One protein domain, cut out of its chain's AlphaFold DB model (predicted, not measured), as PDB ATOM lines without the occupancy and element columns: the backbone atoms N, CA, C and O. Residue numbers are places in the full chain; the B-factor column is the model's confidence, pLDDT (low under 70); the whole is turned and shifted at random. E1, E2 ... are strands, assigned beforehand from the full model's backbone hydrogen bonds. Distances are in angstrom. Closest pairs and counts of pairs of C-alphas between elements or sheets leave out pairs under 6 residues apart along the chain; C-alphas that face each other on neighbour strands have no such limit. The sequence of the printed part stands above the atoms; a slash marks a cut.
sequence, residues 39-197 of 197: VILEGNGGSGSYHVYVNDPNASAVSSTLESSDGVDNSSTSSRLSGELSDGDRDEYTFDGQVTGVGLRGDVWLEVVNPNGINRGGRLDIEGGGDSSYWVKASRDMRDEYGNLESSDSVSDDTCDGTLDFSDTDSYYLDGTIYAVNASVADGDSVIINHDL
ATOM      1  N   VAL A  39      -3.866 -38.295 -30.984       93.50
ATOM      2  CA  VAL A  39      -2.915 -38.679 -29.935       93.50
ATOM      3  C   VAL A  39      -2.356 -37.398 -29.328       93.50
ATOM      4  O   VAL A  39      -1.988 -36.480 -30.064       93.50
ATOM      5  N   ILE A  40      -2.312 -37.351 -28.004       94.38
ATOM      6  CA  ILE A  40      -1.636 -36.341 -27.197       94.38
ATOM      7  C   ILE A  40      -0.529 -37.064 -26.435       94.38
ATOM      8  O   ILE A  40      -0.801 -38.101 -25.831       94.38
ATOM      9  N   LEU A  41       0.691 -36.535 -26.463       94.75
ATOM     10  CA  LEU A  41       1.787 -37.016 -25.628       94.75
ATOM     11  C   LEU A  41       2.310 -35.895 -24.744       94.75
ATOM     12  O   LEU A  41       2.409 -34.763 -25.206       94.75
ATOM     13  N   GLU A  42       2.629 -36.206 -23.492       93.00
ATOM     14  CA  GLU A  42       3.093 -35.231 -22.504       93.00
ATOM     15  C   GLU A  42       4.251 -35.800 -21.674       93.00
ATOM     16  O   GLU A  42       4.214 -36.963 -21.257       93.00
ATOM     17  N   GLY A  43       5.279 -34.983 -21.426       88.00
ATOM     18  CA  GLY A  43       6.338 -35.309 -20.467       88.00
ATOM     19  C   GLY A  43       5.819 -35.165 -19.035       88.00
ATOM     20  O   GLY A  43       5.313 -34.105 -18.661       88.00
ATOM     21  N   ASN A  44       5.925 -36.224 -18.227       82.00
ATOM     22  CA  ASN A  44       5.285 -36.310 -16.909       82.00
ATOM     23  C   ASN A  44       6.316 -36.299 -15.768       82.00
ATOM     24  O   ASN A  44       6.618 -37.337 -15.183       82.00
ATOM     25  N   GLY A  45       6.859 -35.123 -15.433       76.88
ATOM     26  CA  GLY A  45       7.843 -34.975 -14.352       76.88
ATOM     27  C   GLY A  45       9.289 -35.297 -14.749       76.88
ATOM     28  O   GLY A  45      10.173 -35.270 -13.890       76.88
ATOM     29  N   GLY A  46       9.541 -35.546 -16.038       78.50
ATOM     30  CA  GLY A  46      10.845 -35.898 -16.594       78.50
ATOM     31  C   GLY A  46      10.926 -35.665 -18.105       78.50
ATOM     32  O   GLY A  46       9.956 -35.257 -18.741       78.50
ATOM     33  N   SER A  47      12.112 -35.898 -18.675       85.62
ATOM     34  CA  SER A  47      12.315 -35.916 -20.128       85.62
ATOM     35  C   SER A  47      12.157 -37.328 -20.680       85.62
ATOM     36  O   SER A  47      12.614 -38.284 -20.051       85.62
ATOM     37  N   GLY A  48      11.608 -37.453 -21.881       91.19
ATOM     38  CA  GLY A  48      11.376 -38.737 -22.523       91.19
ATOM     39  C   GLY A  48      11.440 -38.672 -24.040       91.19
ATOM     40  O   GLY A  48      11.632 -37.621 -24.641       91.19
ATOM     41  N   SER A  49      11.287 -39.826 -24.676       93.69
ATOM     42  CA  SER A  49      11.117 -39.918 -26.127       93.69
ATOM     43  C   SER A  49      10.086 -40.979 -26.448       93.69
ATOM     44  O   SER A  49       9.878 -41.913 -25.666       93.69
ATOM     45  N   TYR A  50       9.439 -40.838 -27.599       94.94
ATOM     46  CA  TYR A  50       8.354 -41.729 -27.972       94.94
ATOM     47  C   TYR A  50       8.372 -42.104 -29.448       94.94
ATOM     48  O   TYR A  50       8.817 -41.354 -30.324       94.94
ATOM     49  N   HIS A  51       7.798 -43.269 -29.724       96.25
ATOM     50  CA  HIS A  51       7.363 -43.696 -31.043       96.25
ATOM     51  C   HIS A  51       5.944 -44.251 -30.944       96.25
ATOM     52  O   HIS A  51       5.692 -45.152 -30.155       96.25
ATOM     53  N   VAL A  52       5.017 -43.756 -31.759       96.12
ATOM     54  CA  VAL A  52       3.638 -44.262 -31.816       96.12
ATOM     55  C   VAL A  52       3.336 -44.705 -33.236       96.12
ATOM     56  O   VAL A  52       3.548 -43.954 -34.188       96.12
ATOM     57  N   TYR A  53       2.826 -45.920 -33.389       94.19
ATOM     58  CA  TYR A  53       2.426 -46.485 -34.670       94.19
ATOM     59  C   TYR A  53       0.911 -46.485 -34.784       94.19
ATOM     60  O   TYR A  53       0.217 -47.137 -33.999       94.19
ATOM     61  N   VAL A  54       0.397 -45.795 -35.799       92.62
ATOM     62  CA  VAL A  54      -1.033 -45.759 -36.117       92.62
ATOM     63  C   VAL A  54      -1.288 -46.385 -37.480       92.62
ATOM     64  O   VAL A  54      -0.527 -46.169 -38.422       92.62
ATOM     65  N   ASN A  55      -2.372 -47.144 -37.626       90.88
ATOM     66  CA  ASN A  55      -2.764 -47.751 -38.909       90.88
ATOM     67  C   ASN A  55      -3.496 -46.767 -39.849       90.88
ATOM     68  O   ASN A  55      -4.464 -47.120 -40.520       90.88
ATOM     69  N   ASP A  56      -3.012 -45.531 -39.901       91.25
ATOM     70  CA  ASP A  56      -3.463 -44.481 -40.807       91.25
ATOM     71  C   ASP A  56      -2.254 -43.977 -41.599       91.25
ATOM     72  O   ASP A  56      -1.333 -43.484 -40.967       91.25
ATOM     73  N   PRO A  57      -2.223 -44.059 -42.942       92.56
ATOM     74  CA  PRO A  57      -1.126 -43.524 -43.754       92.56
ATOM     75  C   PRO A  57      -1.145 -41.991 -43.912       92.56
ATOM     76  O   PRO A  57      -0.310 -41.432 -44.625       92.56
ATOM     77  N   ASN A  58      -2.130 -41.299 -43.335       92.12
ATOM     78  CA  ASN A  58      -2.322 -39.854 -43.461       92.12
ATOM     79  C   ASN A  58      -2.304 -39.119 -42.117       92.12
ATOM     80  O   ASN A  58      -2.814 -37.995 -42.060       92.12
ATOM     81  N   ALA A  59      -1.701 -39.705 -41.080       92.81
ATOM     82  CA  ALA A  59      -1.543 -39.014 -39.810       92.81
ATOM     83  C   ALA A  59      -0.842 -37.659 -40.015       92.81
ATOM     84  O   ALA A  59      -0.023 -37.471 -40.927       92.81
ATOM     85  N   SER A  60      -1.184 -36.685 -39.177       92.56
ATOM     86  CA  SER A  60      -0.623 -35.345 -39.279       92.56
ATOM     87  C   SER A  60      -0.388 -34.685 -37.936       92.56
ATOM     88  O   SER A  60      -1.247 -34.657 -37.061       92.56
ATOM     89  N   ALA A  61       0.777 -34.066 -37.858       89.75
ATOM     90  CA  ALA A  61       1.203 -33.104 -36.866       89.75
ATOM     91  C   ALA A  61       0.204 -31.951 -36.648       89.75
ATOM     92  O   ALA A  61      -0.181 -31.266 -37.605       89.75
ATOM     93  N   VAL A  62      -0.137 -31.656 -35.392       86.12
ATOM     94  CA  VAL A  62      -0.782 -30.394 -35.007       86.12
ATOM     95  C   VAL A  62       0.319 -29.362 -34.759       86.12
ATOM     96  O   VAL A  62       0.876 -29.235 -33.679       86.12
ATOM     97  N   SER A  63       0.650 -28.594 -35.795       72.25
ATOM     98  CA  SER A  63       1.886 -27.794 -35.876       72.25
ATOM     99  C   SER A  63       2.130 -26.743 -34.782       72.25
ATOM    100  O   SER A  63       3.178 -26.113 -34.794       72.25
ATOM    101  N   SER A  64       1.151 -26.432 -33.930       76.62
ATOM    102  CA  SER A  64       1.320 -25.452 -32.846       76.62
ATOM    103  C   SER A  64       1.971 -26.029 -31.595       76.62
ATOM    104  O   SER A  64       2.300 -25.254 -30.705       76.62
ATOM    105  N   THR A  65       2.071 -27.353 -31.508       77.75
ATOM    106  CA  THR A  65       2.586 -28.054 -30.330       77.75
ATOM    107  C   THR A  65       3.971 -28.640 -30.574       77.75
ATOM    108  O   THR A  65       4.715 -28.791 -29.632       77.75
ATOM    109  N   LEU A  66       4.312 -28.894 -31.840       82.94
ATOM    110  CA  LEU A  66       5.512 -29.632 -32.213       82.94
ATOM    111  C   LEU A  66       6.748 -28.755 -32.350       82.94
ATOM    112  O   LEU A  66       6.712 -27.624 -32.858       82.94
ATOM    113  N   GLU A  67       7.857 -29.375 -32.021       87.31
ATOM    114  CA  GLU A  67       9.204 -28.868 -32.090       87.31
ATOM    115  C   GLU A  67       9.918 -29.454 -33.318       87.31
ATOM    116  O   GLU A  67       9.359 -30.187 -34.136       87.31
ATOM    117  N   SER A  68      11.175 -29.066 -33.540       83.38
ATOM    118  CA  SER A  68      11.907 -29.510 -34.737       83.38
ATOM    119  C   SER A  68      12.349 -30.976 -34.699       83.38
ATOM    120  O   SER A  68      12.718 -31.515 -35.742       83.38
ATOM    121  N   SER A  69      12.386 -31.573 -33.508       86.12
ATOM    122  CA  SER A  69      12.693 -32.987 -33.260       86.12
ATOM    123  C   SER A  69      11.540 -33.908 -33.638       86.12
ATOM    124  O   SER A  69      11.777 -35.093 -33.886       86.12
ATOM    125  N   ASP A  70      10.326 -33.370 -33.739       92.25
ATOM    126  CA  ASP A  70       9.128 -34.187 -33.829       92.25
ATOM    127  C   ASP A  70       8.700 -34.389 -35.275       92.25
ATOM    128  O   ASP A  70       8.877 -33.547 -36.164       92.25
ATOM    129  N   GLY A  71       8.127 -35.558 -35.534       92.19
ATOM    130  CA  GLY A  71       7.973 -36.047 -36.888       92.19
ATOM    131  C   GLY A  71       6.777 -36.956 -37.080       92.19
ATOM    132  O   GLY A  71       6.291 -37.618 -36.164       92.19
ATOM    133  N   VAL A  72       6.328 -36.984 -38.332       96.06
ATOM    134  CA  VAL A  72       5.384 -37.974 -38.832       96.06
ATOM    135  C   VAL A  72       5.976 -38.615 -40.079       96.06
ATOM    136  O   VAL A  72       6.093 -37.971 -41.124       96.06
ATOM    137  N   ASP A  73       6.292 -39.900 -39.974       96.38
ATOM    138  CA  ASP A  73       6.741 -40.734 -41.083       96.38
ATOM    139  C   ASP A  73       5.561 -41.559 -41.610       96.38
ATOM    140  O   ASP A  73       5.180 -42.586 -41.044       96.38
ATOM    141  N   ASN A  74       4.968 -41.100 -42.713       95.75
ATOM    142  CA  ASN A  74       3.839 -41.767 -43.363       95.75
ATOM    143  C   ASN A  74       4.315 -42.883 -44.309       95.75
ATOM    144  O   ASN A  74       5.150 -42.657 -45.189       95.75
ATOM    145  N   SER A  75       3.722 -44.069 -44.185       93.19
ATOM    146  CA  SER A  75       3.865 -45.189 -45.123       93.19
ATOM    147  C   SER A  75       2.567 -45.418 -45.911       93.19
ATOM    148  O   SER A  75       1.615 -44.653 -45.804       93.19
ATOM    149  N   SER A  76       2.496 -46.467 -46.737       92.19
ATOM    150  CA  SER A  76       1.288 -46.776 -47.520       92.19
ATOM    151  C   SER A  76       0.088 -47.228 -46.684       92.19
ATOM    152  O   SER A  76      -1.040 -47.158 -47.168       92.19
ATOM    153  N   THR A  77       0.321 -47.741 -45.475       89.94
ATOM    154  CA  THR A  77      -0.707 -48.397 -44.643       89.94
ATOM    155  C   THR A  77      -0.731 -47.918 -43.196       89.94
ATOM    156  O   THR A  77      -1.656 -48.259 -42.468       89.94
ATOM    157  N   SER A  78       0.280 -47.174 -42.766       93.56
ATOM    158  CA  SER A  78       0.449 -46.738 -41.381       93.56
ATOM    159  C   SER A  78       1.344 -45.509 -41.306       93.56
ATOM    160  O   SER A  78       2.071 -45.215 -42.259       93.56
ATOM    161  N   SER A  79       1.351 -44.857 -40.153       96.12
ATOM    162  CA  SER A  79       2.251 -43.755 -39.845       96.12
ATOM    163  C   SER A  79       2.957 -43.992 -38.526       96.12
ATOM    164  O   SER A  79       2.388 -44.561 -37.592       96.12
ATOM    165  N   ARG A  80       4.205 -43.533 -38.458       97.06
ATOM    166  CA  ARG A  80       4.990 -43.463 -37.229       97.06
ATOM    167  C   ARG A  80       5.066 -42.008 -36.779       97.06
ATOM    168  O   ARG A  80       5.540 -41.158 -37.528       97.06
ATOM    169  N   LEU A  81       4.596 -41.748 -35.569       96.06
ATOM    170  CA  LEU A  81       4.734 -40.484 -34.853       96.06
ATOM    171  C   LEU A  81       5.952 -40.613 -33.941       96.06
ATOM    172  O   LEU A  81       6.121 -41.657 -33.307       96.06
ATOM    173  N   SER A  82       6.809 -39.606 -33.880       96.44
ATOM    174  CA  SER A  82       7.994 -39.658 -33.025       96.44
ATOM    175  C   SER A  82       8.425 -38.279 -32.580       96.44
ATOM    176  O   SER A  82       8.379 -37.365 -33.399       96.44
ATOM    177  N   GLY A  83       8.938 -38.183 -31.359       95.25
ATOM    178  CA  GLY A  83       9.442 -36.938 -30.797       95.25
ATOM    179  C   GLY A  83      10.203 -37.149 -29.495       95.25
ATOM    180  O   GLY A  83      10.358 -38.283 -29.011       95.25
ATOM    181  N   GLU A  84      10.687 -36.040 -28.957       94.06
ATOM    182  CA  GLU A  84      11.296 -35.929 -27.630       94.06
ATOM    183  C   GLU A  84      10.414 -35.007 -26.791       94.06
ATOM    184  O   GLU A  84       9.880 -34.047 -27.316       94.06
ATOM    185  N   LEU A  85      10.244 -35.305 -25.505       92.62
ATOM    186  CA  LEU A  85       9.425 -34.504 -24.597       92.62
ATOM    187  C   LEU A  85      10.276 -34.054 -23.419       92.62
ATOM    188  O   LEU A  85      11.018 -34.847 -22.835       92.62
ATOM    189  N   SER A  86      10.143 -32.788 -23.044       90.44
ATOM    190  CA  SER A  86      10.603 -32.273 -21.748       90.44
ATOM    191  C   SER A  86       9.449 -32.205 -20.740       90.44
ATOM    192  O   SER A  86       8.286 -32.375 -21.094       90.44
ATOM    193  N   ASP A  87       9.751 -31.934 -19.468       88.25
ATOM    194  CA  ASP A  87       8.709 -31.763 -18.447       88.25
ATOM    195  C   ASP A  87       7.735 -30.630 -18.823       88.25
ATOM    196  O   ASP A  87       8.147 -29.490 -19.067       88.25
ATOM    197  N   GLY A  88       6.440 -30.957 -18.877       84.00
ATOM    198  CA  GLY A  88       5.370 -30.044 -19.284       84.00
ATOM    199  C   GLY A  88       5.288 -29.766 -20.789       84.00
ATOM    200  O   GLY A  88       4.444 -28.966 -21.204       84.00
ATOM    201  N   ASP A  89       6.143 -30.401 -21.589       90.81
ATOM    202  CA  ASP A  89       6.041 -30.390 -23.040       90.81
ATOM    203  C   ASP A  89       4.913 -31.305 -23.519       90.81
ATOM    204  O   ASP A  89       4.521 -32.254 -22.828       90.81
ATOM    205  N   ARG A  90       4.349 -30.980 -24.681       92.50
ATOM    206  CA  ARG A  90       3.115 -31.578 -25.167       92.50
ATOM    207  C   ARG A  90       3.070 -31.617 -26.678       92.50
ATOM    208  O   ARG A  90       2.960 -30.569 -27.303       92.50
ATOM    209  N   ASP A  91       2.925 -32.816 -27.223       94.88
ATOM    210  CA  ASP A  91       2.761 -33.056 -28.651       94.88
ATOM    211  C   ASP A  91       1.366 -33.546 -29.011       94.88
ATOM    212  O   ASP A  91       0.739 -34.325 -28.295       94.88
ATOM    213  N   GLU A  92       0.871 -33.108 -30.169       95.31
ATOM    214  CA  GLU A  92      -0.434 -33.495 -30.690       95.31
ATOM    215  C   GLU A  92      -0.356 -33.953 -32.151       95.31
ATOM    216  O   GLU A  92       0.189 -33.273 -33.029       95.31
ATOM    217  N   TYR A  93      -1.040 -35.059 -32.442       94.38
ATOM    218  CA  TYR A  93      -1.191 -35.601 -33.791       94.38
ATOM    219  C   TYR A  93      -2.631 -36.015 -34.051       94.38
ATOM    220  O   TYR A  93      -3.257 -36.669 -33.223       94.38
ATOM    221  N   THR A  94      -3.158 -35.684 -35.224       93.56
ATOM    222  CA  THR A  94      -4.461 -36.164 -35.703       93.56
ATOM    223  C   THR A  94      -4.280 -37.355 -36.631       93.56
ATOM    224  O   THR A  94      -3.345 -37.367 -37.435       93.56
ATOM    225  N   PHE A  95      -5.193 -38.320 -36.574       90.56
ATOM    226  CA  PHE A  95      -5.157 -39.512 -37.421       90.56
ATOM    227  C   PHE A  95      -6.538 -40.166 -37.528       90.56
ATOM    228  O   PHE A  95      -7.371 -40.027 -36.635       90.56
ATOM    229  N   ASP A  96      -6.754 -40.916 -38.603       86.62
ATOM    230  CA  ASP A  96      -7.965 -41.683 -38.884       86.62
ATOM    231  C   ASP A  96      -7.665 -43.192 -38.781       86.62
ATOM    232  O   ASP A  96      -7.506 -43.882 -39.788       86.62
ATOM    233  N   GLY A  97      -7.564 -43.725 -37.558       85.56
ATOM    234  CA  GLY A  97      -7.225 -45.138 -37.337       85.56
ATOM    235  C   GLY A  97      -7.145 -45.544 -35.863       85.56
ATOM    236  O   GLY A  97      -7.794 -44.959 -35.005       85.56
ATOM    237  N   GLN A  98      -6.330 -46.550 -35.568       86.88
ATOM    238  CA  GLN A  98      -6.042 -47.099 -34.246       86.88
ATOM    239  C   GLN A  98      -4.548 -47.009 -33.952       86.88
ATOM    240  O   GLN A  98      -3.718 -47.119 -34.861       86.88
ATOM    241  N   VAL A  99      -4.221 -46.879 -32.669       89.94
ATOM    242  CA  VAL A  99      -2.862 -47.108 -32.179       89.94
ATOM    243  C   VAL A  99      -2.604 -48.615 -32.181       89.94
ATOM    244  O   VAL A  99      -3.383 -49.390 -31.633       89.94
ATOM    245  N   THR A 100      -1.526 -49.011 -32.848       90.44
ATOM    246  CA  THR A 100      -1.104 -50.413 -33.038       90.44
ATOM    247  C   THR A 100       0.206 -50.733 -32.332       90.44
ATOM    248  O   THR A 100       0.495 -51.894 -32.072       90.44
ATOM    249  N   GLY A 101       0.978 -49.707 -31.982       91.50
ATOM    250  CA  GLY A 101       2.149 -49.869 -31.142       91.50
ATOM    251  C   GLY A 101       2.592 -48.552 -30.526       91.50
ATOM    252  O   GLY A 101       2.355 -47.481 -31.094       91.50
ATOM    253  N   VAL A 102       3.233 -48.636 -29.370       95.12
ATOM    254  CA  VAL A 102       3.769 -47.503 -28.614       95.12
ATOM    255  C   VAL A 102       5.137 -47.907 -28.077       95.12
ATOM    256  O   VAL A 102       5.286 -48.985 -27.528       95.12
ATOM    257  N   GLY A 103       6.144 -47.060 -28.230       94.12
ATOM    258  CA  GLY A 103       7.437 -47.201 -27.571       94.12
ATOM    259  C   GLY A 103       7.719 -45.938 -26.779       94.12
ATOM    260  O   GLY A 103       7.745 -44.863 -27.373       94.12
ATOM    261  N   LEU A 104       7.916 -46.065 -25.470       93.25
ATOM    262  CA  LEU A 104       8.158 -44.957 -24.548       93.25
ATOM    263  C   LEU A 104       9.511 -45.131 -23.860       93.25
ATOM    264  O   LEU A 104       9.914 -46.245 -23.517       93.25
ATOM    265  N   ARG A 105      10.209 -44.014 -23.657       92.00
ATOM    266  CA  ARG A 105      11.413 -43.904 -22.826       92.00
ATOM    267  C   ARG A 105      11.297 -42.684 -21.931       92.00
ATOM    268  O   ARG A 105      10.846 -41.645 -22.410       92.00
ATOM    269  N   GLY A 106      11.784 -42.791 -20.700       90.44
ATOM    270  CA  GLY A 106      11.565 -41.788 -19.657       90.44
ATOM    271  C   GLY A 106      10.112 -41.756 -19.174       90.44
ATOM    272  O   GLY A 106       9.353 -42.692 -19.417       90.44
ATOM    273  N   ASP A 107       9.729 -40.670 -18.508       89.88
ATOM    274  CA  ASP A 107       8.386 -40.499 -17.948       89.88
ATOM    275  C   ASP A 107       7.454 -39.829 -18.967       89.88
ATOM    276  O   ASP A 107       7.437 -38.602 -19.114       89.88
ATOM    277  N   VAL A 108       6.682 -40.642 -19.693       90.56
ATOM    278  CA  VAL A 108       5.817 -40.177 -20.788       90.56
ATOM    279  C   VAL A 108       4.380 -40.642 -20.583       90.56
ATOM    280  O   VAL A 108       4.106 -41.812 -20.306       90.56
ATOM    281  N   TRP A 109       3.451 -39.712 -20.781       92.31
ATOM    282  CA  TRP A 109       2.020 -39.970 -20.857       92.31
ATOM    283  C   TRP A 109       1.541 -39.906 -22.306       92.31
ATOM    284  O   TRP A 109       1.943 -39.023 -23.062       92.31
ATOM    285  N   LEU A 110       0.646 -40.817 -22.685       94.56
ATOM    286  CA  LEU A 110      -0.053 -40.818 -23.967       94.56
ATOM    287  C   LEU A 110      -1.562 -40.910 -23.735       94.56
ATOM    288  O   LEU A 110      -2.039 -41.785 -23.015       94.56
ATOM    289  N   GLU A 111      -2.325 -40.071 -24.429       94.25
ATOM    290  CA  GLU A 111      -3.789 -40.108 -24.467       94.25
ATOM    291  C   GLU A 111      -4.298 -40.091 -25.912       94.25
ATOM    292  O   GLU A 111      -3.833 -39.312 -26.744       94.25
ATOM    293  N   VAL A 112      -5.301 -40.915 -26.215       90.62
ATOM    294  CA  VAL A 112      -6.063 -40.851 -27.464       90.62
ATOM    295  C   VAL A 112      -7.425 -40.225 -27.199       90.62
ATOM    296  O   VAL A 112      -8.304 -40.823 -26.578       90.62
ATOM    297  N   VAL A 113      -7.634 -39.023 -27.731       89.19
ATOM    298  CA  VAL A 113      -8.887 -38.276 -27.603       89.19
ATOM    299  C   VAL A 113      -9.799 -38.572 -28.786       89.19
ATOM    300  O   VAL A 113      -9.358 -38.608 -29.935       89.19
ATOM    301  N   ASN A 114     -11.094 -38.738 -28.501       84.62
ATOM    302  CA  ASN A 114     -12.130 -39.126 -29.465       84.62
ATOM    303  C   ASN A 114     -11.775 -40.401 -30.259       84.62
ATOM    304  O   ASN A 114     -11.835 -40.367 -31.490       84.62
ATOM    305  N   PRO A 115     -11.411 -41.521 -29.600       79.56
ATOM    306  CA  PRO A 115     -11.107 -42.759 -30.308       79.56
ATOM    307  C   PRO A 115     -12.289 -43.150 -31.202       79.56
ATOM    308  O   PRO A 115     -13.433 -43.259 -30.753       79.56
ATOM    309  N   ASN A 116     -12.024 -43.337 -32.489       69.94
ATOM    310  CA  ASN A 116     -13.012 -43.427 -33.555       69.94
ATOM    311  C   ASN A 116     -13.664 -44.810 -33.645       69.94
ATOM    312  O   ASN A 116     -13.944 -45.288 -34.737       69.94
ATOM    313  N   GLY A 117     -13.943 -45.455 -32.510       54.50
ATOM    314  CA  GLY A 117     -14.807 -46.634 -32.401       54.50
ATOM    315  C   GLY A 117     -14.418 -47.849 -33.249       54.50
ATOM    316  O   GLY A 117     -15.172 -48.824 -33.272       54.50
ATOM    317  N   ILE A 118     -13.274 -47.830 -33.941       60.81
ATOM    318  CA  ILE A 118     -12.669 -49.034 -34.487       60.81
ATOM    319  C   ILE A 118     -12.174 -49.777 -33.247       60.81
ATOM    320  O   ILE A 118     -11.118 -49.484 -32.703       60.81
ATOM    321  N   ASN A 119     -13.024 -50.659 -32.734       63.50
ATOM    322  CA  ASN A 119     -12.716 -51.565 -31.643       63.50
ATOM    323  C   ASN A 119     -12.311 -52.885 -32.280       63.50
ATOM    324  O   ASN A 119     -13.061 -53.434 -33.095       63.50
ATOM    325  N   ARG A 120     -11.121 -53.371 -31.953       70.75
ATOM    326  CA  ARG A 120     -10.669 -54.686 -32.387       70.75
ATOM    327  C   ARG A 120     -10.127 -55.430 -31.181       70.75
ATOM    328  O   ARG A 120      -9.447 -54.842 -30.351       70.75
ATOM    329  N   GLY A 121     -10.518 -56.694 -31.097       83.12
ATOM    330  CA  GLY A 121      -9.972 -57.631 -30.135       83.12
ATOM    331  C   GLY A 121      -8.610 -58.107 -30.609       83.12
ATOM    332  O   GLY A 121      -8.469 -58.384 -31.800       83.12
ATOM    333  N   GLY A 122      -7.649 -58.224 -29.707       88.94
ATOM    334  CA  GLY A 122      -6.295 -58.619 -30.056       88.94
ATOM    335  C   GLY A 122      -5.450 -58.959 -28.843       88.94
ATOM    336  O   GLY A 122      -5.868 -58.796 -27.692       88.94
ATOM    337  N   ARG A 123      -4.248 -59.456 -29.125       92.25
ATOM    338  CA  ARG A 123      -3.223 -59.660 -28.105       92.25
ATOM    339  C   ARG A 123      -2.455 -58.357 -27.923       92.25
ATOM    340  O   ARG A 123      -2.002 -57.772 -28.902       92.25
ATOM    341  N   LEU A 124      -2.327 -57.912 -26.684       92.69
ATOM    342  CA  LEU A 124      -1.516 -56.776 -26.283       92.69
ATOM    343  C   LEU A 124      -0.285 -57.302 -25.551       92.69
ATOM    344  O   LEU A 124      -0.431 -57.870 -24.473       92.69
ATOM    345  N   ASP A 125       0.892 -57.099 -26.128       93.88
ATOM    346  CA  ASP A 125       2.174 -57.430 -25.508       93.88
ATOM    347  C   ASP A 125       2.851 -56.148 -25.021       93.88
ATOM    348  O   ASP A 125       2.928 -55.165 -25.764       93.88
ATOM    349  N   ILE A 126       3.308 -56.150 -23.771       93.31
ATOM    350  CA  ILE A 126       3.986 -55.036 -23.113       93.31
ATOM    351  C   ILE A 126       5.355 -55.535 -22.662       93.31
ATOM    352  O   ILE A 126       5.460 -56.379 -21.787       93.31
ATOM    353  N   GLU A 127       6.403 -55.024 -23.291       92.88
ATOM    354  CA  GLU A 127       7.786 -55.441 -23.089       92.88
ATOM    355  C   GLU A 127       8.591 -54.304 -22.463       92.88
ATOM    356  O   GLU A 127       8.417 -53.132 -22.821       92.88
ATOM    357  N   GLY A 128       9.532 -54.630 -21.583       88.19
ATOM    358  CA  GLY A 128      10.441 -53.623 -21.044       88.19
ATOM    359  C   GLY A 128      11.506 -54.185 -20.122       88.19
ATOM    360  O   GLY A 128      11.880 -55.352 -20.197       88.19
ATOM    361  N   GLY A 129      12.067 -53.319 -19.285       85.69
ATOM    362  CA  GLY A 129      13.098 -53.714 -18.335       85.69
ATOM    363  C   GLY A 129      13.414 -52.630 -17.316       85.69
ATOM    364  O   GLY A 129      12.831 -51.546 -17.341       85.69
ATOM    365  N   GLY A 130      14.346 -52.945 -16.419       81.94
ATOM    366  CA  GLY A 130      14.906 -51.987 -15.466       81.94
ATOM    367  C   GLY A 130      14.006 -51.615 -14.297       81.94
ATOM    368  O   GLY A 130      14.230 -50.571 -13.704       81.94
ATOM    369  N   ASP A 131      13.012 -52.434 -13.955       85.94
ATOM    370  CA  ASP A 131      11.972 -52.091 -12.976       85.94
ATOM    371  C   ASP A 131      11.056 -50.956 -13.486       85.94
ATOM    372  O   ASP A 131      10.521 -50.161 -12.708       85.94
ATOM    373  N   SER A 132      10.880 -50.860 -14.812       90.50
ATOM    374  CA  SER A 132       9.925 -49.929 -15.421       90.50
ATOM    375  C   SER A 132       8.500 -50.295 -15.013       90.50
ATOM    376  O   SER A 132       8.160 -51.467 -14.890       90.50
ATOM    377  N   SER A 133       7.639 -49.296 -14.849       91.69
ATOM    378  CA  SER A 133       6.218 -49.507 -14.565       91.69
ATOM    379  C   SER A 133       5.369 -48.961 -15.697       91.69
ATOM    380  O   SER A 133       5.734 -47.977 -16.352       91.69
ATOM    381  N   TYR A 134       4.227 -49.597 -15.923       92.94
ATOM    382  CA  TYR A 134       3.289 -49.164 -16.941       92.94
ATOM    383  C   TYR A 134       1.851 -49.275 -16.460       92.94
ATOM    384  O   TYR A 134       1.506 -50.002 -15.531       92.94
ATOM    385  N   TRP A 135       1.001 -48.556 -17.170       93.69
ATOM    386  CA  TRP A 135      -0.436 -48.693 -17.104       93.69
ATOM    387  C   TRP A 135      -1.001 -48.420 -18.493       93.69
ATOM    388  O   TRP A 135      -0.597 -47.466 -19.163       93.69
ATOM    389  N   VAL A 136      -1.925 -49.261 -18.941       93.69
ATOM    390  CA  VAL A 136      -2.576 -49.153 -20.246       93.69
ATOM    391  C   VAL A 136      -4.075 -49.237 -20.052       93.69
ATOM    392  O   VAL A 136      -4.573 -50.019 -19.244       93.69
ATOM    393  N   LYS A 137      -4.806 -48.442 -20.831       93.19
ATOM    394  CA  LYS A 137      -6.256 -48.547 -20.902       93.19
ATOM    395  C   LYS A 137      -6.794 -48.746 -22.302       93.19
ATOM    396  O   LYS A 137      -6.350 -48.110 -23.266       93.19
ATOM    397  N   ALA A 138      -7.831 -49.568 -22.374       91.19
ATOM    398  CA  ALA A 138      -8.593 -49.891 -23.564       91.19
ATOM    399  C   ALA A 138      -9.967 -49.217 -23.552       91.19
ATOM    400  O   ALA A 138     -10.548 -48.948 -22.512       91.19
ATOM    401  N   SER A 139     -10.524 -48.929 -24.725       88.25
ATOM    402  CA  SER A 139     -11.840 -48.285 -24.836       88.25
ATOM    403  C   SER A 139     -13.013 -49.159 -24.362       88.25
ATOM    404  O   SER A 139     -14.155 -48.686 -24.383       88.25
ATOM    405  N   ARG A 140     -12.775 -50.436 -24.022       87.62
ATOM    406  CA  ARG A 140     -13.840 -51.381 -23.680       87.62
ATOM    407  C   ARG A 140     -13.487 -52.426 -22.619       87.62
ATOM    408  O   ARG A 140     -14.190 -52.445 -21.617       87.62
ATOM    409  N   ASP A 141     -12.536 -53.330 -22.860       91.00
ATOM    410  CA  ASP A 141     -12.266 -54.461 -21.947       91.00
ATOM    411  C   ASP A 141     -10.815 -54.948 -22.056       91.00
ATOM    412  O   ASP A 141     -10.243 -54.955 -23.152       91.00
ATOM    413  N   MET A 142     -10.238 -55.386 -20.934       92.38
ATOM    414  CA  MET A 142      -8.934 -56.049 -20.867       92.38
ATOM    415  C   MET A 142      -9.017 -57.311 -20.004       92.38
ATOM    416  O   MET A 142      -9.817 -57.381 -19.074       92.38
ATOM    417  N   ARG A 143      -8.231 -58.347 -20.336       93.75
ATOM    418  CA  ARG A 143      -8.271 -59.661 -19.657       93.75
ATOM    419  C   ARG A 143      -6.886 -60.315 -19.579       93.75
ATOM    420  O   ARG A 143      -6.083 -60.191 -20.502       93.75
ATOM    421  N   ASP A 144      -6.639 -61.070 -18.516       91.31
ATOM    422  CA  ASP A 144      -5.384 -61.760 -18.166       91.31
ATOM    423  C   ASP A 144      -5.247 -63.161 -18.809       91.31
ATOM    424  O   ASP A 144      -4.898 -64.150 -18.167       91.31
ATOM    425  N   GLU A 145      -5.542 -63.291 -20.107       89.50
ATOM    426  CA  GLU A 145      -5.716 -64.612 -20.740       89.50
ATOM    427  C   GLU A 145      -4.414 -65.383 -21.047       89.50
ATOM    428  O   GLU A 145      -4.482 -66.575 -21.366       89.50
ATOM    429  N   TYR A 146      -3.241 -64.746 -20.979       85.38
ATOM    430  CA  TYR A 146      -2.000 -65.299 -21.545       85.38
ATOM    431  C   TYR A 146      -1.009 -65.881 -20.523       85.38
ATOM    432  O   TYR A 146      -0.102 -66.615 -20.919       85.38
ATOM    433  N   GLY A 147      -1.238 -65.686 -19.221       78.31
ATOM    434  CA  GLY A 147      -0.600 -66.460 -18.145       78.31
ATOM    435  C   GLY A 147       0.898 -66.221 -17.918       78.31
ATOM    436  O   GLY A 147       1.544 -67.066 -17.298       78.31
ATOM    437  N   ASN A 148       1.437 -65.117 -18.427       85.06
ATOM    438  CA  ASN A 148       2.806 -64.641 -18.214       85.06
ATOM    439  C   ASN A 148       2.909 -63.481 -17.218       85.06
ATOM    440  O   ASN A 148       4.009 -63.011 -17.021       85.06
ATOM    441  N   LEU A 149       1.801 -63.081 -16.592       86.50
ATOM    442  CA  LEU A 149       1.775 -61.984 -15.627       86.50
ATOM    443  C   LEU A 149       2.361 -62.413 -14.273       86.50
ATOM    444  O   LEU A 149       2.007 -63.479 -13.737       86.50
ATOM    445  N   GLU A 150       3.199 -61.574 -13.684       85.88
ATOM    446  CA  GLU A 150       3.654 -61.661 -12.307       85.88
ATOM    447  C   GLU A 150       2.531 -61.321 -11.314       85.88
ATOM    448  O   GLU A 150       1.425 -60.882 -11.621       85.88
ATOM    449  N   SER A 151       2.802 -61.558 -10.027       84.38
ATOM    450  CA  SER A 151       1.836 -61.264  -8.959       84.38
ATOM    451  C   SER A 151       1.598 -59.769  -8.713       84.38
ATOM    452  O   SER A 151       0.703 -59.425  -7.939       84.38
ATOM    453  N   SER A 152       2.463 -58.912  -9.256       85.38
ATOM    454  CA  SER A 152       2.350 -57.454  -9.193       85.38
ATOM    455  C   SER A 152       1.387 -56.904 -10.228       85.38
ATOM    456  O   SER A 152       0.830 -55.834  -9.987       85.38
ATOM    457  N   ASP A 153       1.181 -57.621 -11.328       90.06
ATOM    458  CA  ASP A 153       0.425 -57.101 -12.454       90.06
ATOM    459  C   ASP A 153      -1.048 -57.405 -12.275       90.06
ATOM    460  O   ASP A 153      -1.474 -58.330 -11.566       90.06
ATOM    461  N   SER A 154      -1.861 -56.546 -12.863       90.88
ATOM    462  CA  SER A 154      -3.282 -56.577 -12.611       90.88
ATOM    463  C   SER A 154      -4.079 -56.137 -13.817       90.88
ATOM    464  O   SER A 154      -3.645 -55.339 -14.646       90.88
ATOM    465  N   VAL A 155      -5.287 -56.684 -13.896       93.69
ATOM    466  CA  VAL A 155      -6.317 -56.242 -14.821       93.69
ATOM    467  C   VAL A 155      -7.530 -55.832 -14.004       93.69
ATOM    468  O   VAL A 155      -8.024 -56.595 -13.169       93.69
ATOM    469  N   SER A 156      -8.028 -54.630 -14.261       92.56
ATOM    470  CA  SER A 156      -9.246 -54.098 -13.659       92.56
ATOM    471  C   SER A 156     -10.117 -53.481 -14.747       92.56
ATOM    472  O   SER A 156      -9.847 -52.376 -15.207       92.56
ATOM    473  N   ASP A 157     -11.192 -54.175 -15.116       91.31
ATOM    474  CA  ASP A 157     -12.119 -53.784 -16.185       91.31
ATOM    475  C   ASP A 157     -11.406 -53.544 -17.534       91.31
ATOM    476  O   ASP A 157     -11.015 -54.478 -18.226       91.31
ATOM    477  N   ASP A 158     -11.232 -52.284 -17.921       92.38
ATOM    478  CA  ASP A 158     -10.659 -51.840 -19.193       92.38
ATOM    479  C   ASP A 158      -9.188 -51.413 -19.070       92.38
ATOM    480  O   ASP A 158      -8.655 -50.718 -19.935       92.38
ATOM    481  N   THR A 159      -8.553 -51.791 -17.965       93.88
ATOM    482  CA  THR A 159      -7.245 -51.306 -17.542       93.88
ATOM    483  C   THR A 159      -6.335 -52.471 -17.191       93.88
ATOM    484  O   THR A 159      -6.775 -53.391 -16.502       93.88
ATOM    485  N   CYS A 160      -5.064 -52.392 -17.579       93.75
ATOM    486  CA  CYS A 160      -4.003 -53.214 -17.007       93.75
ATOM    487  C   CYS A 160      -2.835 -52.357 -16.510       93.75
ATOM    488  O   CYS A 160      -2.573 -51.275 -17.041       93.75
ATOM    489  N   ASP A 161      -2.120 -52.853 -15.512       94.75
ATOM    490  CA  ASP A 161      -0.901 -52.254 -14.975       94.75
ATOM    491  C   ASP A 161       0.044 -53.329 -14.469       94.75
ATOM    492  O   ASP A 161      -0.398 -54.414 -14.095       94.75
ATOM    493  N   GLY A 162       1.332 -53.005 -14.465       92.81
ATOM    494  CA  GLY A 162       2.368 -53.941 -14.070       92.81
ATOM    495  C   GLY A 162       3.747 -53.311 -13.952       92.81
ATOM    496  O   GLY A 162       3.942 -52.105 -14.179       92.81
ATOM    497  N   THR A 163       4.709 -54.143 -13.570       91.25
ATOM    498  CA  THR A 163       6.125 -53.774 -13.449       91.25
ATOM    499  C   THR A 163       6.992 -54.751 -14.219       91.25
ATOM    500  O   THR A 163       6.959 -55.937 -13.938       91.25
ATOM    501  N   LEU A 164       7.832 -54.233 -15.109       88.25
ATOM    502  CA  LEU A 164       8.667 -55.021 -16.007       88.25
ATOM    503  C   LEU A 164      10.058 -55.185 -15.390       88.25
ATOM    504  O   LEU A 164      10.871 -54.245 -15.395       88.25
ATOM    505  N   ASP A 165      10.349 -56.375 -14.870       81.19
ATOM    506  CA  ASP A 165      11.694 -56.742 -14.430       81.19
ATOM    507  C   ASP A 165      12.497 -57.390 -15.584       81.19
ATOM    508  O   ASP A 165      11.959 -57.907 -16.546       81.19
ATOM    509  N   PHE A 166      13.822 -57.224 -15.606       64.06
ATOM    510  CA  PHE A 166      14.779 -57.969 -16.457       64.06
ATOM    511  C   PHE A 166      14.316 -58.585 -17.816       64.06
ATOM    512  O   PHE A 166      14.491 -59.785 -18.033       64.06
ATOM    513  N   SER A 167      13.901 -57.766 -18.798       69.56
ATOM    514  CA  SER A 167      13.449 -58.239 -20.131       69.56
ATOM    515  C   SER A 167      12.202 -59.122 -20.071       69.56
ATOM    516  O   SER A 167      12.133 -60.166 -20.724       69.56
ATOM    517  N   ASP A 168      11.242 -58.676 -19.281       83.50
ATOM    518  CA  ASP A 168       9.924 -59.257 -19.164       83.50
ATOM    519  C   ASP A 168       8.978 -58.792 -20.290       83.50
ATOM    520  O   ASP A 168       9.181 -57.771 -20.964       83.50
ATOM    521  N   THR A 169       7.983 -59.626 -20.564       91.25
ATOM    522  CA  THR A 169       6.883 -59.374 -21.480       91.25
ATOM    523  C   THR A 169       5.602 -59.792 -20.795       91.25
ATOM    524  O   THR A 169       5.365 -60.989 -20.637       91.25
ATOM    525  N   ASP A 170       4.732 -58.825 -20.552       92.06
ATOM    526  CA  ASP A 170       3.368 -59.039 -20.106       92.06
ATOM    527  C   ASP A 170       2.419 -59.142 -21.294       92.06
ATOM    528  O   ASP A 170       2.496 -58.356 -22.242       92.06
ATOM    529  N   SER A 171       1.489 -60.097 -21.258       94.19
ATOM    530  CA  SER A 171       0.512 -60.280 -22.332       94.19
ATOM    531  C   SER A 171      -0.920 -60.229 -21.813       94.19
ATOM    532  O   SER A 171      -1.340 -61.022 -20.971       94.19
ATOM    533  N   TYR A 172      -1.717 -59.361 -22.428       93.56
ATOM    534  CA  TYR A 172      -3.133 -59.169 -22.132       93.56
ATOM    535  C   TYR A 172      -3.978 -59.385 -23.374       93.56
ATOM    536  O   TYR A 172      -3.547 -59.157 -24.504       93.56
ATOM    537  N   TYR A 173      -5.224 -59.797 -23.178       93.06
ATOM    538  CA  TYR A 173      -6.229 -59.651 -24.219       93.06
ATOM    539  C   TYR A 173      -6.830 -58.255 -24.106       93.06
ATOM    540  O   TYR A 173      -7.267 -57.861 -23.026       93.06
ATOM    541  N   LEU A 174      -6.899 -57.537 -25.222       91.81
ATOM    542  CA  LEU A 174      -7.538 -56.230 -25.320       91.81
ATOM    543  C   LEU A 174      -8.729 -56.331 -26.276       91.81
ATOM    544  O   LEU A 174      -8.561 -56.784 -27.401       91.81
ATOM    545  N   ASP A 175      -9.920 -55.886 -25.865       88.31
ATOM    546  CA  ASP A 175     -11.024 -55.544 -26.778       88.31
ATOM    547  C   ASP A 175     -11.180 -54.025 -26.805       88.31
ATOM    548  O   ASP A 175     -11.421 -53.392 -25.777       88.31
ATOM    549  N   GLY A 176     -11.048 -53.428 -27.990       86.62
ATOM    550  CA  GLY A 176     -11.196 -51.989 -28.172       86.62
ATOM    551  C   GLY A 176     -10.044 -51.356 -28.939       86.62
ATOM    552  O   GLY A 176      -9.538 -51.904 -29.917       86.62
ATOM    553  N   THR A 177      -9.672 -50.153 -28.525       85.06
ATOM    554  CA  THR A 177      -8.423 -49.489 -28.903       85.06
ATOM    555  C   THR A 177      -7.722 -49.035 -27.638       85.06
ATOM    556  O   THR A 177      -8.389 -48.674 -26.666       85.06
ATOM    557  N   ILE A 178      -6.393 -48.991 -27.675       88.69
ATOM    558  CA  ILE A 178      -5.608 -48.281 -26.664       88.69
ATOM    559  C   ILE A 178      -6.077 -46.824 -26.667       88.69
ATOM    560  O   ILE A 178      -6.131 -46.199 -27.734       88.69
ATOM    561  N   TYR A 179      -6.454 -46.309 -25.498       89.44
ATOM    562  CA  TYR A 179      -6.874 -44.917 -25.339       89.44
ATOM    563  C   TYR A 179      -6.013 -44.127 -24.358       89.44
ATOM    564  O   TYR A 179      -6.002 -42.903 -24.433       89.44
ATOM    565  N   ALA A 180      -5.285 -44.791 -23.464       91.75
ATOM    566  CA  ALA A 180      -4.319 -44.127 -22.605       91.75
ATOM    567  C   ALA A 180      -3.174 -45.075 -22.252       91.75
ATOM    568  O   ALA A 180      -3.384 -46.281 -22.110       91.75
ATOM    569  N   VAL A 181      -1.974 -44.514 -22.120       93.25
ATOM    570  CA  VAL A 181      -0.775 -45.206 -21.649       93.25
ATOM    571  C   VAL A 181      -0.023 -44.272 -20.711       93.25
ATOM    572  O   VAL A 181       0.191 -43.103 -21.026       93.25
ATOM    573  N   ASN A 182       0.415 -44.807 -19.578       91.69
ATOM    574  CA  ASN A 182       1.423 -44.197 -18.724       91.69
ATOM    575  C   ASN A 182       2.593 -45.164 -18.624       91.69
ATOM    576  O   ASN A 182       2.371 -46.347 -18.365       91.69
ATOM    577  N   ALA A 183       3.809 -44.672 -18.812       89.94
ATOM    578  CA  ALA A 183       5.002 -45.426 -18.480       89.94
ATOM    579  C   ALA A 183       5.950 -44.548 -17.666       89.94
ATOM    580  O   ALA A 183       6.234 -43.412 -18.053       89.94
ATOM    581  N   SER A 184       6.459 -45.110 -16.572       89.75
ATOM    582  CA  SER A 184       7.647 -44.599 -15.893       89.75
ATOM    583  C   SER A 184       8.764 -45.594 -16.141       89.75
ATOM    584  O   SER A 184       8.719 -46.740 -15.685       89.75
ATOM    585  N   VAL A 185       9.715 -45.168 -16.964       86.06
ATOM    586  CA  VAL A 185      10.753 -46.031 -17.515       86.06
ATOM    587  C   VAL A 185      12.057 -45.770 -16.786       86.06
ATOM    588  O   VAL A 185      12.495 -44.623 -16.683       86.06
ATOM    589  N   ALA A 186      12.702 -46.833 -16.323       82.38
ATOM    590  CA  ALA A 186      13.995 -46.720 -15.672       82.38
ATOM    591  C   ALA A 186      15.094 -46.209 -16.618       82.38
ATOM    592  O   ALA A 186      15.020 -46.341 -17.844       82.38
ATOM    593  N   ASP A 187      16.133 -45.607 -16.037       79.12
ATOM    594  CA  ASP A 187      17.204 -44.947 -16.781       79.12
ATOM    595  C   ASP A 187      17.859 -45.879 -17.818       79.12
ATOM    596  O   ASP A 187      18.609 -46.796 -17.486       79.12
ATOM    597  N   GLY A 188      17.645 -45.567 -19.100       78.88
ATOM    598  CA  GLY A 188      18.237 -46.285 -20.232       78.88
ATOM    599  C   GLY A 188      17.374 -47.402 -20.824       78.88
ATOM    600  O   GLY A 188      17.760 -47.943 -21.864       78.88
ATOM    601  N   ASP A 189      16.213 -47.692 -20.235       88.12
ATOM    602  CA  ASP A 189      15.279 -48.718 -20.702       88.12
ATOM    603  C   ASP A 189      14.153 -48.141 -21.583       88.12
ATOM    604  O   ASP A 189      14.185 -46.984 -22.020       88.12
ATOM    605  N   SER A 190      13.185 -48.987 -21.939       89.19
ATOM    606  CA  SER A 190      11.983 -48.619 -22.693       89.19
ATOM    607  C   SER A 190      10.801 -49.497 -22.315       89.19
ATOM    608  O   SER A 190      10.998 -50.674 -22.030       89.19
ATOM    609  N   VAL A 191       9.594 -48.950 -22.431       91.12
ATOM    610  CA  VAL A 191       8.347 -49.721 -22.470       91.12
ATOM    611  C   VAL A 191       7.867 -49.775 -23.914       91.12
ATOM    612  O   VAL A 191       7.706 -48.735 -24.559       91.12
ATOM    613  N   ILE A 192       7.667 -50.979 -24.438       93.00
ATOM    614  CA  ILE A 192       7.195 -51.238 -25.797       93.00
ATOM    615  C   ILE A 192       5.861 -51.964 -25.698       93.00
ATOM    616  O   ILE A 192       5.772 -53.030 -25.115       93.00
ATOM    617  N   ILE A 193       4.829 -51.394 -26.299       92.94
ATOM    618  CA  ILE A 193       3.480 -51.938 -26.342       92.94
ATOM    619  C   ILE A 193       3.175 -52.284 -27.792       92.94
ATOM    620  O   ILE A 193       3.210 -51.402 -28.653       92.94
ATOM    621  N   ASN A 194       2.833 -53.537 -28.060       92.31
ATOM    622  CA  ASN A 194       2.434 -54.033 -29.372       92.31
ATOM    623  C   ASN A 194       1.013 -54.590 -29.292       92.31
ATOM    624  O   ASN A 194       0.721 -55.428 -28.444       92.31
ATOM    625  N   HIS A 195       0.122 -54.125 -30.168       89.62
ATOM    626  CA  HIS A 195      -1.244 -54.636 -30.255       89.62
ATOM    627  C   HIS A 195      -1.446 -55.392 -31.570       89.62
ATOM    628  O   HIS A 195      -1.602 -54.792 -32.639       89.62
ATOM    629  N   ASP A 196      -1.471 -56.717 -31.464       85.12
ATOM    630  CA  ASP A 196      -1.669 -57.640 -32.573       85.12
ATOM    631  C   ASP A 196      -3.169 -57.869 -32.822       85.12
ATOM    632  O   ASP A 196      -3.857 -58.548 -32.050       85.12
ATOM    633  N   LEU A 197      -3.650 -57.269 -33.920       77.31
ATOM    634  CA  LEU A 197      -5.048 -57.218 -34.384       77.31
ATOM    635  C   LEU A 197      -5.496 -58.406 -35.247       77.31
ATOM    636  O   LEU A 197      -4.681 -58.926 -36.045       77.31
TER     637      LEU A 197
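This is residues 39 to 197 of the 197 residues of an uncharacterized protein of Halorussus sp. MSC15.2 (UniProt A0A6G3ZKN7). Two large antiparallel sheets lie face to face as a sandwich, E3-E4-E2-E6-E15-E8-E13-E10 and E5-E1-E7-E14-E9-E12-E11, with their strands at 16 degrees to each other. Between E2 and E3 a long loop, residues 55 to 70, runs past the end where E3 and E5 are the edge strands. The printed part has 159 residues with 15 named strands, E1 to E15 in order along the chain, and no named helix; the class is all strand. It is compact, with a radius of gyration of the C-alphas of 14.7 A and spans of 43 by 34 by 23 A.

E1, residues 39 to 43, begins at C-alpha 39 (-2.915, -38.679, -29.935). E2 is residues 48 to 54, E3 71 to 74, E4 79 to 85, E5 90 to 94, E6 99 to 105 and E7 107 to 113. E8, residues 120 to 128, is 24.0 A long and begins at C-alpha 120 (-10.669, -54.686, -32.387). E9 is residues 132 to 138, 20.2 A long, E10 141 to 143, E11 154 to 156 and E12 159 to 164. E13, residues 168 to 176, is 24.1 A long and bends by 51 degrees at residue 173. E14 is residues 178 to 184, and E15, residues 191 to 196, ends at C-alpha 196 (-1.669, -57.640, -32.573).

The parts of the two sheets that face each other are 8.9 A centre to centre, and both sheets are twisted. Four nested antiparallel pairs, E6 with E15, E7 with E14, E8 with E13 and E9 with E12, make a jelly roll, one long hairpin wound over both sheets. N 102 and O 193 of E6 and E15 are 2.9 A apart, within hydrogen-bond range, as are N 110 and O 181 of E7 and E14, 2.9 A. The same holds for N 124 and O 172 of E8 and E13, 2.8 A, and N 136 and O 160 of E9 and E12, 2.8 A. E3 and E4 form a hairpin, with N 73 and O 80 2.9 A apart; E11 and E12 form another, with N 154 and O 161 2.9 A apart. Between the sheets, the closest C-alphas of E6 and E14 are those of Val 99 and Ile 178, 6.3 A apart. E3 and E10, the edge strands of one sheet, are apart.

The C-alphas of Ser 64 and Gly 147, the two farthest apart, are 43.6 A from each other. The printed part has no cut and ends at the chain's last residue, Leu 197. The one long link is E2 to E3, with 16 residues; within it residues 60 to 61 pair antiparallel with residues 93 to 94 of E5. The mean pLDDT of the printed part is 88.8; residues 116 to 119 and 166 to 167 are under 70.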